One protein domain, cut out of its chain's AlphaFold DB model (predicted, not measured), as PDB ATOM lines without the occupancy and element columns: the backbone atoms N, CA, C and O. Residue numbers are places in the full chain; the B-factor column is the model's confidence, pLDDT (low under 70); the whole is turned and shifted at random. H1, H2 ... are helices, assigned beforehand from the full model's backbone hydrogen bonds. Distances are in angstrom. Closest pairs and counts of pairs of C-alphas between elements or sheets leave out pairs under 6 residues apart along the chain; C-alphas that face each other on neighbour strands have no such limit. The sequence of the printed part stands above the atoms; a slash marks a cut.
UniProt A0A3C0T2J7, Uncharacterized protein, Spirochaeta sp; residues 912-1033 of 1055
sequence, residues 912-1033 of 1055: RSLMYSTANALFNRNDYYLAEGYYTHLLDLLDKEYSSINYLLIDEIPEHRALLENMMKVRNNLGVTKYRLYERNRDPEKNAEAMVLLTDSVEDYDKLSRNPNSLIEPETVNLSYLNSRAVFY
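Overview. This is residues 912 to 1033 of the 1055 residues of an uncharacterized protein of Spirochaeta sp (UniProt A0A3C0T2J7). Five helices form an up-and-down bundle, each running against the one before, with long H3 in the middle, H1 and H2 on one side and H4 and short H5 on the other. The 122 printed residues hold H1 to H5 in chain order, no named strand: all helix. The whole is compact, radius of gyration of the C-alphas 14.9 A, spans 46 by 33 by 21 A.

Along the chain. H1, residues 912 to 924, begins at C-alpha (193.308, 130.275, 164.156). H2 is 928 to 946, H3 958 to 985 (40.1 A), H4 988 to 1009 (31.7 A). H5, 1023 to 1032, ends at (168.300, 146.347, 155.346).

Arrangement. Closest C-alphas are Ala 919 and Ala 931 for H1 and H2, 4.5 A, Tyr 935 and Leu 974 for H2 and H3, 5.8 A, and Gly 975 and Ala 994 for H3 and H4, 4.0 A. H4 touches H5 with residues 995 to 1002 alone. In each helix every O i to N i+4 pair is within hydrogen-bond range.

Size, cuts and confidence. The printed part has no cut. Links H2 to H3 and H4 to H5 are long. Residues 1011 to 1013, 1015 and 1017 to 1019 have pLDDT under 70.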
ATOM      1  N   ARG A 912     194.482 129.405 164.185       93.19
ATOM      2  CA  ARG A 912     193.308 130.275 164.156       93.19
ATOM      3  C   ARG A 912     193.694 131.724 163.895       93.19
ATOM      4  O   ARG A 912     193.032 132.381 163.090       93.19
ATOM      5  N   SER A 913     194.764 132.188 164.537       93.69
ATOM      6  CA  SER A 913     195.303 133.537 164.381       93.69
ATOM      7  C   SER A 913     195.773 133.754 162.952       93.69
ATOM      8  O   SER A 913     195.319 134.676 162.279       93.69
ATOM      9  N   LEU A 914     196.602 132.844 162.441       94.62
ATOM     10  CA  LEU A 914     197.141 132.892 161.092       94.62
ATOM     11  C   LEU A 914     196.046 132.812 160.026       94.62
ATOM     12  O   LEU A 914     196.055 133.603 159.078       94.62
ATOM     13  N   MET A 915     195.065 131.917 160.188       94.69
ATOM     14  CA  MET A 915     193.900 131.848 159.301       94.69
ATOM     15  C   MET A 915     193.086 133.149 159.303       94.69
ATOM     16  O   MET A 915     192.661 133.602 158.237       94.69
ATOM     17  N   TYR A 916     192.869 133.757 160.472       97.12
ATOM     18  CA  TYR A 916     192.122 135.006 160.601       97.12
ATOM     19  C   TYR A 916     192.870 136.190 159.975       97.12
ATOM     20  O   TYR A 916     192.303 136.909 159.150       97.12
ATOM     21  N   SER A 917     194.161 136.340 160.282       97.19
ATOM     22  CA  SER A 917     195.033 137.384 159.732       97.19
ATOM     23  C   SER A 917     195.169 137.277 158.213       97.19
ATOM     24  O   SER A 917     195.017 138.272 157.499       97.19
ATOM     25  N   THR A 918     195.327 136.055 157.692       96.12
ATOM     26  CA  THR A 918     195.320 135.761 156.250       96.12
ATOM     27  C   THR A 918     193.993 136.168 155.605       96.12
ATOM     28  O   THR A 918     193.980 136.827 154.563       96.12
ATOM     29  N   ALA A 919     192.856 135.837 156.226       96.81
ATOM     30  CA  ALA A 919     191.535 136.194 155.713       96.81
ATOM     31  C   ALA A 919     191.274 137.714 155.730       96.81
ATOM     32  O   ALA A 919     190.755 138.251 154.748       96.81
ATOM     33  N   ASN A 920     191.686 138.415 156.794       97.94
ATOM     34  CA  ASN A 920     191.621 139.876 156.896       97.94
ATOM     35  C   ASN A 920     192.492 140.557 155.817       97.94
ATOM     36  O   ASN A 920     192.020 141.460 155.121       97.94
ATOM     37  N   ALA A 921     193.726 140.088 155.594       97.56
ATOM     38  CA  ALA A 921     194.618 140.628 154.562       97.56
ATOM     39  C   ALA A 921     194.077 140.405 153.133       97.56
ATOM     40  O   ALA A 921     194.039 141.334 152.320       97.56
ATOM     41  N   LEU A 922     193.568 139.201 152.840       97.31
ATOM     42  CA  LEU A 922     192.886 138.892 151.576       97.31
ATOM     43  C   LEU A 922     191.628 139.750 151.373       97.31
ATOM     44  O   LEU A 922     191.363 140.210 150.258       97.31
ATOM     45  N   PHE A 923     190.856 140.007 152.435       97.81
ATOM     46  CA  PHE A 923     189.684 140.878 152.367       97.81
ATOM     47  C   PHE A 923     190.065 142.318 152.000       97.81
ATOM     48  O   PHE A 923     189.460 142.883 151.085       97.81
ATOM     49  N   ASN A 924     191.081 142.897 152.650       96.88
ATOM     50  CA  ASN A 924     191.521 144.270 152.373       96.88
ATOM     51  C   ASN A 924     192.139 144.420 150.969       96.88
ATOM     52  O   ASN A 924     191.924 145.436 150.303       96.88
ATOM     53  N   ARG A 925     192.776 143.365 150.438       96.00
ATOM     54  CA  ARG A 925     193.168 143.268 149.015       96.00
ATOM     55  C   ARG A 925     192.009 143.138 148.028       96.00
ATOM     56  O   ARG A 925     192.205 143.362 146.835       96.00
ATOM     57  N   ASN A 926     190.790 142.887 148.503       95.69
ATOM     58  CA  ASN A 926     189.587 142.600 147.711       95.69
ATOM     59  C   ASN A 926     189.587 141.205 147.042       95.69
ATOM     60  O   ASN A 926     188.751 140.929 146.173       95.69
ATOM     61  N   ASP A 927     190.451 140.295 147.502       96.69
ATOM     62  CA  ASP A 927     190.546 138.888 147.085       96.69
ATOM     63  C   ASP A 927     189.457 138.032 147.777       96.69
ATOM     64  O   ASP A 927     189.695 136.957 148.330       96.69
ATOM     65  N   TYR A 928     188.211 138.528 147.748       96.94
ATOM     66  CA  TYR A 928     187.092 138.076 148.589       96.94
ATOM     67  C   TYR A 928     186.735 136.585 148.478       96.94
ATOM     68  O   TYR A 928     186.143 136.044 149.405       96.94
ATOM     69  N   TYR A 929     187.062 135.914 147.369       96.44
ATOM     70  CA  TYR A 929     186.845 134.469 147.225       96.44
ATOM     71  C   TYR A 929     187.806 133.649 148.096       96.44
ATOM     72  O   TYR A 929     187.399 132.655 148.690       96.44
ATOM     73  N   LEU A 930     189.067 134.079 148.198       96.00
ATOM     74  CA  LEU A 930     190.058 133.427 149.051       96.00
ATOM     75  C   LEU A 930     189.764 133.742 150.524       96.00
ATOM     76  O   LEU A 930     189.762 132.835 151.349       96.00
ATOM     77  N   ALA A 931     189.405 134.995 150.833       97.44
ATOM     78  CA  ALA A 931     188.936 135.380 152.165       97.44
ATOM     79  C   ALA A 931     187.688 134.580 152.594       97.44
ATOM     80  O   ALA A 931     187.634 134.092 153.719       97.44
ATOM     81  N   GLU A 932     186.710 134.372 151.698       97.50
ATOM     82  CA  GLU A 932     185.555 133.496 151.952       97.50
ATOM     83  C   GLU A 932     185.998 132.069 152.311       97.50
ATOM     84  O   GLU A 932     185.465 131.508 153.267       97.50
ATOM     85  N   GLY A 933     186.981 131.504 151.603       96.38
ATOM     86  CA  GLY A 933     187.538 130.183 151.906       96.38
ATOM     87  C   GLY A 933     188.142 130.097 153.311       96.38
ATOM     88  O   GLY A 933     187.711 129.262 154.108       96.38
ATOM     89  N   TYR A 934     189.078 130.994 153.641       96.06
ATOM     90  CA  TYR A 934     189.741 131.006 154.953       96.06
ATOM     91  C   TYR A 934     188.759 131.256 156.105       96.06
ATOM     92  O   TYR A 934     188.739 130.479 157.058       96.06
ATOM     93  N   TYR A 935     187.888 132.269 156.013       98.06
ATOM     94  CA  TYR A 935     186.884 132.518 157.054       98.06
ATOM     95  C   TYR A 935     185.884 131.358 157.204       98.06
ATOM     96  O   TYR A 935     185.425 131.111 158.315       98.06
ATOM     97  N   THR A 936     185.524 130.651 156.122       97.88
ATOM     98  CA  THR A 936     184.600 129.503 156.211       97.88
ATOM     99  C   THR A 936     185.258 128.336 156.945       97.88
ATOM    100  O   THR A 936     184.690 127.852 157.916       97.88
ATOM    101  N   HIS A 937     186.482 127.948 156.568       96.12
ATOM    102  CA  HIS A 937     187.190 126.862 157.256       96.12
ATOM    103  C   HIS A 937     187.516 127.213 158.720       96.12
ATOM    104  O   HIS A 937     187.406 126.364 159.602       96.12
ATOM    105  N   LEU A 938     187.847 128.478 159.014       96.75
ATOM    106  CA  LEU A 938     188.037 128.945 160.389       96.75
ATOM    107  C   LEU A 938     186.728 128.866 161.192       96.75
ATOM    108  O   LEU A 938     186.740 128.438 162.344       96.75
ATOM    109  N   LEU A 939     185.591 129.220 160.584       97.69
ATOM    110  CA  LEU A 939     184.286 129.070 161.224       97.69
ATOM    111  C   LEU A 939     183.938 127.595 161.472       97.69
ATOM    112  O   LEU A 939     183.487 127.278 162.567       97.69
ATOM    113  N   ASP A 940     184.209 126.694 160.523       97.25
ATOM    114  CA  ASP A 940     183.989 125.249 160.686       97.25
ATOM    115  C   ASP A 940     184.816 124.663 161.851       97.25
ATOM    116  O   ASP A 940     184.323 123.812 162.598       97.25
ATOM    117  N   LEU A 941     186.054 125.137 162.057       95.81
ATOM    118  CA  LEU A 941     186.881 124.765 163.213       95.81
ATOM    119  C   LEU A 941     186.266 125.248 164.538       95.81
ATOM    120  O   LEU A 941     186.162 124.465 165.486       95.81
ATOM    121  N   LEU A 942     185.820 126.507 164.599       96.56
ATOM    122  CA  LEU A 942     185.214 127.095 165.799       96.56
ATOM    123  C   LEU A 942     183.840 126.471 166.117       96.56
ATOM    124  O   LEU A 942     183.577 126.125 167.265       96.56
ATOM    125  N   ASP A 943     182.977 126.248 165.121       96.38
ATOM    126  CA  ASP A 943     181.675 125.590 165.311       96.38
ATOM    127  C   ASP A 943     181.828 124.114 165.726       96.38
ATOM    128  O   ASP A 943     181.016 123.602 166.506       96.38
ATOM    129  N   LYS A 944     182.890 123.426 165.281       96.06
ATOM    130  CA  LYS A 944     183.251 122.076 165.749       96.06
ATOM    131  C   LYS A 944     183.675 122.072 167.220       96.06
ATOM    132  O   LYS A 944     183.232 121.198 167.965       96.06
ATOM    133  N   GLU A 945     184.496 123.031 167.646       94.31
ATOM    134  CA  GLU A 945     184.891 123.187 169.052       94.31
ATOM    135  C   GLU A 945     183.685 123.546 169.931       94.31
ATOM    136  O   GLU A 945     183.401 122.847 170.905       94.31
ATOM    137  N   TYR A 946     182.900 124.547 169.527       94.69
ATOM    138  CA  TYR A 946     181.661 124.954 170.192       94.69
ATOM    139  C   TYR A 946     180.671 123.789 170.344       94.69
ATOM    140  O   TYR A 946     180.072 123.606 171.403       94.69
ATOM    141  N   SER A 947     180.550 122.938 169.320       95.06
ATOM    142  CA  SER A 947     179.710 121.731 169.356       95.06
ATOM    143  C   SER A 947     180.237 120.621 170.277       95.06
ATOM    144  O   SER A 947     179.487 119.695 170.591       95.06
ATOM    145  N   SER A 948     181.502 120.679 170.709       94.56
ATOM    146  CA  SER A 948     182.081 119.737 171.681       94.56
ATOM    147  C   SER A 948     181.837 120.154 173.140       94.56
ATOM    148  O   SER A 948     181.831 119.311 174.044       94.56
ATOM    149  N   ILE A 949     181.578 121.444 173.376       93.25
ATOM    150  CA  ILE A 949     181.378 122.026 174.703       93.25
ATOM    151  C   ILE A 949     179.953 121.733 175.192       93.25
ATOM    152  O   ILE A 949     178.960 122.267 174.704       93.25
ATOM    153  N   ASN A 950     179.845 120.874 176.211       88.25
ATOM    154  CA  ASN A 950     178.554 120.442 176.766       88.25
ATOM    155  C   ASN A 950     177.782 121.575 177.469       88.25
ATOM    156  O   ASN A 950     176.550 121.571 177.474       88.25
ATOM    157  N   TYR A 951     178.503 122.517 178.084       88.12
ATOM    158  CA  TYR A 951     177.961 123.683 178.781       88.12
ATOM    159  C   TYR A 951     178.914 124.862 178.576       88.12
ATOM    160  O   TYR A 951     180.060 124.810 179.014       88.12
ATOM    161  N   LEU A 952     178.444 125.910 177.900       87.88
ATOM    162  CA  LEU A 952     179.225 127.117 177.650       87.88
ATOM    163  C   LEU A 952     179.239 128.005 178.906       87.88
ATOM    164  O   LEU A 952     178.177 128.355 179.420       87.88
ATOM    165  N   LEU A 953     180.432 128.364 179.384       90.06
ATOM    166  CA  LEU A 953     180.651 129.077 180.653       90.06
ATOM    167  C   LEU A 953     181.552 130.312 180.449       90.06
ATOM    168  O   LEU A 953     182.684 130.350 180.920       90.06
ATOM    169  N   ILE A 954     181.049 131.315 179.721       89.19
ATOM    170  CA  ILE A 954     181.797 132.519 179.281       89.19
ATOM    171  C   ILE A 954     182.257 133.476 180.403       89.19
ATOM    172  O   ILE A 954     183.007 134.418 180.144       89.19
ATOM    173  N   ASP A 955     181.785 133.260 181.631       86.56
ATOM    174  CA  ASP A 955     182.146 134.045 182.820       86.56
ATOM    175  C   ASP A 955     183.054 133.273 183.795       86.56
ATOM    176  O   ASP A 955     183.550 133.855 184.756       86.56
ATOM    177  N   GLU A 956     183.270 131.972 183.559       89.31
ATOM    178  CA  GLU A 956     184.088 131.091 184.412       89.31
ATOM    179  C   GLU A 956     185.324 130.541 183.675       89.31
ATOM    180  O   GLU A 956     186.326 130.237 184.315       89.31
ATOM    181  N   ILE A 957     185.260 130.408 182.343       90.62
ATOM    182  CA  ILE A 957     186.287 129.781 181.498       90.62
ATOM    183  C   ILE A 957     186.661 130.767 180.370       90.62
ATOM    184  O   ILE A 957     185.836 130.993 179.473       90.62
ATOM    185  N   PRO A 958     187.865 131.381 180.392       90.94
ATOM    186  CA  PRO A 958     188.294 132.371 179.398       90.94
ATOM    187  C   PRO A 958     188.236 131.866 177.953       90.94
ATOM    188  O   PRO A 958     187.864 132.610 177.049       90.94
ATOM    189  N   GLU A 959     188.522 130.585 177.734       91.56
ATOM    190  CA  GLU A 959     188.561 129.935 176.423       91.56
ATOM    191  C   GLU A 959     187.155 129.855 175.810       91.56
ATOM    192  O   GLU A 959     186.979 130.081 174.615       91.56
ATOM    193  N   HIS A 960     186.121 129.626 176.632       93.81
ATOM    194  CA  HIS A 960     184.721 129.645 176.194       93.81
ATOM    195  C   HIS A 960     184.265 131.044 175.758       93.81
ATOM    196  O   HIS A 960     183.445 131.167 174.844       93.81
ATOM    197  N   ARG A 961     184.781 132.096 176.406       92.88
ATOM    198  CA  ARG A 961     184.549 133.489 176.006       92.88
ATOM    199  C   ARG A 961     185.295 133.811 174.713       92.88
ATOM    200  O   ARG A 961     184.664 134.276 173.770       92.88
ATOM    201  N   ALA A 962     186.592 133.512 174.655       93.56
ATOM    202  CA  ALA A 962     187.439 133.740 173.489       93.56
ATOM    203  C   ALA A 962     186.885 133.048 172.235       93.56
ATOM    204  O   ALA A 962     186.720 133.694 171.206       93.56
ATOM    205  N   LEU A 963     186.481 131.776 172.337       95.12
ATOM    206  CA  LEU A 963     185.794 131.049 171.268       95.12
ATOM    207  C   LEU A 963     184.562 131.805 170.750       95.12
ATOM    208  O   LEU A 963     184.406 131.974 169.542       95.12
ATOM    209  N   LEU A 964     183.696 132.291 171.638       94.69
ATOM    210  CA  LEU A 964     182.477 132.987 171.229       94.69
ATOM    211  C   LEU A 964     182.757 134.394 170.658       94.69
ATOM    212  O   LEU A 964     182.077 134.814 169.720       94.69
ATOM    213  N   GLU A 965     183.776 135.100 171.159       94.56
ATOM    214  CA  GLU A 965     184.269 136.365 170.588       94.56
ATOM    215  C   GLU A 965     184.858 136.150 169.183       94.56
ATOM    216  O   GLU A 965     184.486 136.861 168.246       94.56
ATOM    217  N   ASN A 966     185.675 135.112 169.003       96.38
ATOM    218  CA  ASN A 966     186.207 134.678 167.711       96.38
ATOM    219  C   ASN A 966     185.069 134.334 166.732       96.38
ATOM    220  O   ASN A 966     185.035 134.845 165.613       96.38
ATOM    221  N   MET A 967     184.086 133.525 167.148       96.81
ATOM    222  CA  MET A 967     182.923 133.161 166.320       96.81
ATOM    223  C   MET A 967     182.119 134.390 165.890       96.81
ATOM    224  O   MET A 967     181.801 134.522 164.706       96.81
ATOM    225  N   MET A 968     181.850 135.324 166.809       96.25
ATOM    226  CA  MET A 968     181.212 136.606 166.499       96.25
ATOM    227  C   MET A 968     181.995 137.359 165.411       96.25
ATOM    228  O   MET A 968     181.396 137.789 164.417       96.25
ATOM    229  N   LYS A 969     183.317 137.508 165.573       97.31
ATOM    230  CA  LYS A 969     184.181 138.249 164.638       97.31
ATOM    231  C   LYS A 969     184.244 137.576 163.263       97.31
ATOM    232  O   LYS A 969     183.997 138.242 162.256       97.31
ATOM    233  N   VAL A 970     184.475 136.261 163.199       98.12
ATOM    234  CA  VAL A 970     184.514 135.490 161.940       98.12
ATOM    235  C   VAL A 970     183.166 135.530 161.221       98.12
ATOM    236  O   VAL A 970     183.133 135.794 160.020       98.12
ATOM    237  N   ARG A 971     182.041 135.348 161.927       98.25
ATOM    238  CA  ARG A 971     180.697 135.417 161.322       98.25
ATOM    239  C   ARG A 971     180.394 136.801 160.749       98.25
ATOM    240  O   ARG A 971     179.869 136.890 159.638       98.25
ATOM    241  N   ASN A 972     180.793 137.880 161.429       98.00
ATOM    242  CA  ASN A 972     180.711 139.222 160.848       98.00
ATOM    243  C   ASN A 972     181.565 139.331 159.579       98.00
ATOM    244  O   ASN A 972     181.058 139.728 158.530       98.00
ATOM    245  N   ASN A 973     182.842 138.957 159.657       98.31
ATOM    246  CA  ASN A 973     183.794 139.173 158.570       98.31
ATOM    247  C   ASN A 973     183.443 138.333 157.325       98.31
ATOM    248  O   ASN A 973     183.429 138.858 156.207       98.31
ATOM    249  N   LEU A 974     183.024 137.076 157.506       98.38
ATOM    250  CA  LEU A 974     182.484 136.223 156.443       98.38
ATOM    251  C   LEU A 974     181.174 136.782 155.869       98.38
ATOM    252  O   LEU A 974     180.995 136.799 154.650       98.38
ATOM    253  N   GLY A 975     180.272 137.287 156.718       97.56
ATOM    254  CA  GLY A 975     179.020 137.915 156.292       97.56
ATOM    255  C   GLY A 975     179.249 139.146 155.407       97.56
ATOM    256  O   GLY A 975     178.659 139.263 154.329       97.56
ATOM    257  N   VAL A 976     180.176 140.026 155.796       97.81
ATOM    258  CA  VAL A 976     180.607 141.172 154.979       97.81
ATOM    259  C   VAL A 976     181.274 140.708 153.679       97.81
ATOM    260  O   VAL A 976     180.959 141.239 152.613       97.81
ATOM    261  N   THR A 977     182.135 139.689 153.728       97.94
ATOM    262  CA  THR A 977     182.819 139.122 152.550       97.94
ATOM    263  C   THR A 977     181.822 138.574 151.523       97.94
ATOM    264  O   THR A 977     181.864 138.947 150.347       97.94
ATOM    265  N   LYS A 978     180.839 137.782 151.966       97.31
ATOM    266  CA  LYS A 978     179.738 137.292 151.121       97.31
ATOM    267  C   LYS A 978     178.880 138.434 150.568       97.31
ATOM    268  O   LYS A 978     178.484 138.385 149.402       97.31
ATOM    269  N   TYR A 979     178.659 139.506 151.333       95.81
ATOM    270  CA  TYR A 979     177.982 140.699 150.813       95.81
ATOM    271  C   TYR A 979     178.788 141.393 149.699       95.81
ATOM    272  O   TYR A 979     178.210 141.773 148.680       95.81
ATOM    273  N   ARG A 980     180.122 141.496 149.812       95.75
ATOM    274  CA  ARG A 980     180.980 142.020 148.727       95.75
ATOM    275  C   ARG A 980     180.934 141.144 147.473       95.75
ATOM    276  O   ARG A 980     180.833 141.668 146.361       95.75
ATOM    277  N   LEU A 981     180.921 139.819 147.634       95.94
ATOM    278  CA  LEU A 981     180.720 138.876 146.526       95.94
ATOM    279  C   LEU A 981     179.337 139.051 145.869       95.94
ATOM    280  O   LEU A 981     179.240 139.043 144.639       95.94
ATOM    281  N   TYR A 982     178.281 139.323 146.644       95.06
ATOM    282  CA  TYR A 982     176.980 139.734 146.104       95.06
ATOM    283  C   TYR A 982     177.044 141.075 145.347       95.06
ATOM    284  O   TYR A 982     176.470 141.191 144.261       95.06
ATOM    285  N   GLU A 983     177.743 142.095 145.853       92.25
ATOM    286  CA  GLU A 983     177.873 143.378 145.146       92.25
ATOM    287  C   GLU A 983     178.576 143.228 143.784       92.25
ATOM    288  O   GLU A 983     178.169 143.879 142.810       92.25
ATOM    289  N   ARG A 984     179.578 142.343 143.711       93.06
ATOM    290  CA  ARG A 984     180.328 141.985 142.496       93.06
ATOM    291  C   ARG A 984     179.476 141.168 141.512       93.06
ATOM    292  O   ARG A 984     179.325 141.571 140.361       93.06
ATOM    293  N   ASN A 985     178.876 140.067 141.970       92.62
ATOM    294  CA  ASN A 985     178.287 139.033 141.101       92.62
ATOM    295  C   ASN A 985     176.754 139.095 140.973       92.62
ATOM    296  O   ASN A 985     176.184 138.512 140.053       92.62
ATOM    297  N   ARG A 986     176.075 139.805 141.882       91.88
ATOM    298  CA  ARG A 986     174.605 139.895 142.018       91.88
ATOM    299  C   ARG A 986     173.897 138.572 142.317       91.88
ATOM    300  O   ARG A 986     172.698 138.445 142.066       91.88
ATOM    301  N   ASP A 987     174.627 137.646 142.925       92.25
ATOM    302  CA  ASP A 987     174.121 136.367 143.412       92.25
ATOM    303  C   ASP A 987     173.227 136.539 144.666       92.25
ATOM    304  O   ASP A 987     173.718 136.961 145.718       92.25
ATOM    305  N   PRO A 988     171.915 136.238 144.592       90.94
ATOM    306  CA  PRO A 988     171.021 136.355 145.740       90.94
ATOM    307  C   PRO A 988     171.313 135.343 146.860       90.94
ATOM    308  O   PRO A 988     170.848 135.575 147.975       90.94
ATOM    309  N   GLU A 989     172.048 134.258 146.595       94.56
ATOM    310  CA  GLU A 989     172.396 133.236 147.588       94.56
ATOM    311  C   GLU A 989     173.445 133.777 148.566       94.56
ATOM    312  O   GLU A 989     173.154 133.886 149.757       94.56
ATOM    313  N   LYS A 990     174.568 134.314 148.064       93.25
ATOM    314  CA  LYS A 990     175.570 135.035 148.880       93.25
ATOM    315  C   LYS A 990     174.963 136.168 149.717       93.25
ATOM    316  O   LYS A 990     175.370 136.380 150.855       93.25
ATOM    317  N   ASN A 991     173.955 136.879 149.198       93.81
ATOM    318  CA  ASN A 991     173.236 137.901 149.972       93.81
ATOM    319  C   ASN A 991     172.351 137.305 151.085       93.81
ATOM    320  O   ASN A 991     172.157 137.947 152.111       93.81
ATOM    321  N   ALA A 992     171.771 136.119 150.890       94.44
ATOM    322  CA  ALA A 992     171.002 135.442 151.932       94.44
ATOM    323  C   ALA A 992     171.927 134.894 153.031       94.44
ATOM    324  O   ALA A 992     171.679 135.152 154.207       94.44
ATOM    325  N   GLU A 993     173.020 134.230 152.645       96.06
ATOM    326  CA  GLU A 993     174.065 133.740 153.554       96.06
ATOM    327  C   GLU A 993     174.677 134.875 154.391       96.06
ATOM    328  O   GLU A 993     174.785 134.754 155.609       96.06
ATOM    329  N   ALA A 994     175.010 136.007 153.757       95.62
ATOM    330  CA  ALA A 994     175.528 137.192 154.440       95.62
ATOM    331  C   ALA A 994     174.597 137.677 155.562       95.62
ATOM    332  O   ALA A 994     175.061 138.011 156.649       95.62
ATOM    333  N   MET A 995     173.283 137.689 155.323       93.75
ATOM    334  CA  MET A 995     172.305 138.133 156.321       93.75
ATOM    335  C   MET A 995     172.066 137.118 157.438       93.75
ATOM    336  O   MET A 995     171.692 137.532 158.533       93.75
ATOM    337  N   VAL A 996     172.282 135.823 157.189       96.25
ATOM    338  CA  VAL A 996     172.287 134.796 158.244       96.25
ATOM    339  C   VAL A 996     173.491 135.025 159.155       96.25
ATOM    340  O   VAL A 996     173.303 135.373 160.312       96.25
ATOM    341  N   LEU A 997     174.708 135.015 158.607       97.75
ATOM    342  CA  LEU A 997     175.949 135.177 159.377       97.75
ATOM    343  C   LEU A 997     176.031 136.501 160.154       97.75
ATOM    344  O   LEU A 997     176.476 136.524 161.300       97.75
ATOM    345  N   LEU A 998     175.567 137.608 159.561       96.31
ATOM    346  CA  LEU A 998     175.482 138.893 160.262       96.31
ATOM    347  C   LEU A 998     174.442 138.880 161.397       96.31
ATOM    348  O   LEU A 998     174.638 139.586 162.382       96.31
ATOM    349  N   THR A 999     173.376 138.076 161.292       95.06
ATOM    350  CA  THR A 999     172.399 137.877 162.380       95.06
ATOM    351  C   THR A 999     172.974 136.969 163.467       95.06
ATOM    352  O   THR A 999     172.915 137.331 164.637       95.06
ATOM    353  N   ASP A1000     173.592 135.846 163.097       95.88
ATOM    354  CA  ASP A1000     174.207 134.900 164.037       95.88
ATOM    355  C   ASP A1000     175.312 135.583 164.865       95.88
ATOM    356  O   ASP A1000     175.385 135.415 166.078       95.88
ATOM    357  N   SER A1001     176.099 136.460 164.231       95.81
ATOM    358  CA  SER A1001     177.100 137.310 164.890       95.81
ATOM    359  C   SER A1001     176.493 138.347 165.859       95.81
ATOM    360  O   SER A1001     177.125 138.711 166.851       95.81
ATOM    361  N   VAL A1002     175.260 138.818 165.626       93.81
ATOM    362  CA  VAL A1002     174.514 139.602 166.632       93.81
ATOM    363  C   VAL A1002     174.051 138.698 167.774       93.81
ATOM    364  O   VAL A1002     174.211 139.079 168.927       93.81
ATOM    365  N   GLU A1003     173.551 137.488 167.497       91.69
ATOM    366  CA  GLU A1003     173.182 136.536 168.556       91.69
ATOM    367  C   GLU A1003     174.388 136.120 169.423       91.69
ATOM    368  O   GLU A1003     174.233 135.917 170.626       91.69
ATOM    369  N   ASP A1004     175.592 136.012 168.855       92.44
ATOM    370  CA  ASP A1004     176.829 135.740 169.600       92.44
ATOM    371  C   ASP A1004     177.248 136.923 170.490       92.44
ATOM    372  O   ASP A1004     177.542 136.728 171.671       92.44
ATOM    373  N   TYR A1005     177.176 138.159 169.986       91.19
ATOM    374  CA  TYR A1005     177.393 139.358 170.806       91.19
ATOM    375  C   TYR A1005     176.362 139.500 171.930       91.19
ATOM    376  O   TYR A1005     176.706 139.841 173.063       91.19
ATOM    377  N   ASP A1006     175.098 139.202 171.646       87.94
ATOM    378  CA  ASP A1006     174.025 139.185 172.634       87.94
ATOM    379  C   ASP A1006     174.301 138.170 173.750       87.94
ATOM    380  O   ASP A1006     173.943 138.422 174.897       87.94
ATOM    381  N   LYS A1007     174.922 137.021 173.457       88.25
ATOM    382  CA  LYS A1007     175.339 136.047 174.482       88.25
ATOM    383  C   LYS A1007     176.494 136.601 175.327       88.25
ATOM    384  O   LYS A1007     176.421 136.518 176.547       88.25
ATOM    385  N   LEU A1008     177.510 137.189 174.687       87.81
ATOM    386  CA  LEU A1008     178.713 137.750 175.330       87.81
ATOM    387  C   LEU A1008     178.440 138.948 176.247       87.81
ATOM    388  O   LEU A1008     179.134 139.143 177.241       87.81
ATOM    389  N   SER A1009     177.476 139.789 175.872       83.50
ATOM    390  CA  SER A1009     177.301 141.129 176.445       83.50
ATOM    391  C   SER A1009     176.156 141.241 177.463       83.50
ATOM    392  O   SER A1009     176.033 142.257 178.151       83.50
ATOM    393  N   ARG A1010     175.331 140.193 177.614       79.94
ATOM    394  CA  ARG A1010     174.302 140.106 178.664       79.94
ATOM    395  C   ARG A1010     174.946 140.057 180.045       79.94
ATOM    396  O   ARG A1010     175.817 139.241 180.316       79.94
ATOM    397  N   ASN A1011     174.433 140.862 180.972       68.38
ATOM    398  CA  ASN A1011     174.849 140.776 182.372       68.38
ATOM    399  C   ASN A1011     174.443 139.406 182.974       68.38
ATOM    400  O   ASN A1011     173.246 139.096 182.969       68.38
ATOM    401  N   PRO A1012     175.365 138.619 183.566       64.62
ATOM    402  CA  PRO A1012     175.079 137.241 183.984       64.62
ATOM    403  C   PRO A1012     174.049 137.125 185.120       64.62
ATOM    404  O   PRO A1012     173.394 136.095 185.267       64.62
ATOM    405  N   ASN A1013     173.855 138.186 185.913       65.00
ATOM    406  CA  ASN A1013     172.920 138.190 187.041       65.00
ATOM    407  C   ASN A1013     171.526 138.732 186.683       65.00
ATOM    408  O   ASN A1013     170.540 138.339 187.310       65.00
ATOM    409  N   SER A1014     171.422 139.651 185.715       71.69
ATOM    410  CA  SER A1014     170.148 140.289 185.340       71.69
ATOM    411  C   SER A1014     169.593 139.852 183.981       71.69
ATOM    412  O   SER A1014     168.397 140.026 183.745       71.69
ATOM    413  N   LEU A1015     170.433 139.275 183.110       67.00
ATOM    414  CA  LEU A1015     170.141 138.908 181.715       67.00
ATOM    415  C   LEU A1015     169.604 140.073 180.859       67.00
ATOM    416  O   LEU A1015     168.918 139.854 179.857       67.00
ATOM    417  N   ILE A1016     169.914 141.309 181.260       72.12
ATOM    418  CA  ILE A1016     169.590 142.531 180.522       72.12
ATOM    419  C   ILE A1016     170.582 142.690 179.361       72.12
ATOM    420  O   ILE A1016     171.788 142.514 179.545       72.12
ATOM    421  N   GLU A1017     170.052 143.010 178.180       62.31
ATOM    422  CA  GLU A1017     170.811 143.421 176.991       62.31
ATOM    423  C   GLU A1017     171.371 144.844 177.209       62.31
ATOM    424  O   GLU A1017     170.618 145.710 177.668       62.31
ATOM    425  N   PRO A1018     172.660 145.109 176.929       64.81
ATOM    426  CA  PRO A1018     173.243 146.439 177.096       64.81
ATOM    427  C   PRO A1018     172.766 147.411 176.006       64.81
ATOM    428  O   PRO A1018     172.308 147.005 174.941       64.81
ATOM    429  N   GLU A1019     172.909 148.718 176.246       65.38
ATOM    430  CA  GLU A1019     172.554 149.746 175.248       65.38
ATOM    431  C   GLU A1019     173.608 149.890 174.124       65.38
ATOM    432  O   GLU A1019     173.373 150.573 173.123       65.38
ATOM    433  N   THR A1020     174.757 149.217 174.256       73.50
ATOM    434  CA  THR A1020     175.855 149.197 173.281       73.50
ATOM    435  C   THR A1020     175.523 148.352 172.051       73.50
ATOM    436  O   THR A1020     175.074 147.213 172.154       73.50
ATOM    437  N   VAL A1021     175.802 148.893 170.863       78.62
ATOM    438  CA  VAL A1021     175.493 148.262 169.570       78.62
ATOM    439  C   VAL A1021     176.777 147.764 168.906       78.62
ATOM    440  O   VAL A1021     177.687 148.558 168.677       78.62
ATOM    441  N   ASN A1022     176.847 146.476 168.552       86.50
ATOM    442  CA  ASN A1022     178.025 145.910 167.888       86.50
ATOM    443  C   ASN A1022     178.086 146.194 166.373       86.50
ATOM    444  O   ASN A1022     177.097 146.559 165.729       86.50
ATOM    445  N   LEU A1023     179.265 145.967 165.787       89.88
ATOM    446  CA  LEU A1023     179.512 146.145 164.355       89.88
ATOM    447  C   LEU A1023     178.591 145.270 163.486       89.88
ATOM    448  O   LEU A1023     178.057 145.742 162.481       89.88
ATOM    449  N   SER A1024     178.324 144.030 163.897       88.56
ATOM    450  CA  SER A1024     177.454 143.089 163.176       88.56
ATOM    451  C   SER A1024     176.013 143.595 163.046       88.56
ATOM    452  O   SER A1024     175.387 143.441 161.991       88.56
ATOM    453  N   TYR A1025     175.495 144.283 164.069       90.25
ATOM    454  CA  TYR A1025     174.201 144.961 164.019       90.25
ATOM    455  C   TYR A1025     174.235 146.162 163.070       90.25
ATOM    456  O   TYR A1025     173.299 146.347 162.286       90.25
ATOM    457  N   LEU A1026     175.297 146.979 163.099       91.06
ATOM    458  CA  LEU A1026     175.451 148.120 162.184       91.06
ATOM    459  C   LEU A1026     175.497 147.650 160.721       91.06
ATOM    460  O   LEU A1026     174.761 148.178 159.884       91.06
ATOM    461  N   ASN A1027     176.255 146.589 160.439       93.94
ATOM    462  CA  ASN A1027     176.312 145.920 159.139       93.94
ATOM    463  C   ASN A1027     174.942 145.355 158.719       93.94
ATOM    464  O   ASN A1027     174.445 145.703 157.646       93.94
ATOM    465  N   SER A1028     174.281 144.569 159.579       90.50
ATOM    466  CA  SER A1028     172.924 144.039 159.341       90.50
ATOM    467  C   SER A1028     171.925 145.148 159.000       90.50
ATOM    468  O   SER A1028     171.168 145.075 158.026       90.50
ATOM    469  N   ARG A1029     171.938 146.222 159.796       89.81
ATOM    470  CA  ARG A1029     171.071 147.388 159.629       89.81
ATOM    471  C   ARG A1029     171.368 148.131 158.330       89.81
ATOM    472  O   ARG A1029     170.419 148.578 157.690       89.81
ATOM    473  N   ALA A1030     172.632 148.243 157.927       88.56
ATOM    474  CA  ALA A1030     173.025 148.886 156.678       88.56
ATOM    475  C   ALA A1030     172.568 148.105 155.435       88.56
ATOM    476  O   ALA A1030     172.153 148.731 154.462       88.56
ATOM    477  N   VAL A1031     172.553 146.767 155.464       86.75
ATOM    478  CA  VAL A1031     172.005 145.975 154.344       86.75
ATOM    479  C   VAL A1031     170.484 146.138 154.233       86.75
ATOM    480  O   VAL A1031     169.960 146.339 153.136       86.75
ATOM    481  N   PHE A1032     169.753 146.114 155.355       84.31
ATOM    482  CA  PHE A1032     168.300 146.347 155.346       84.31
ATOM    483  C   PHE A1032     167.913 147.799 155.016       84.31
ATOM    484  O   PHE A1032     166.876 148.036 154.387       84.31
ATOM    485  N   TYR A1033     168.723 148.770 155.441       87.19
ATOM    486  CA  TYR A1033     168.468 150.204 155.310       87.19
ATOM    487  C   TYR A1033     169.729 150.952 154.836       87.19
ATOM    488  O   TYR A1033     170.359 151.642 155.644       87.19
TER     489      TYR A1033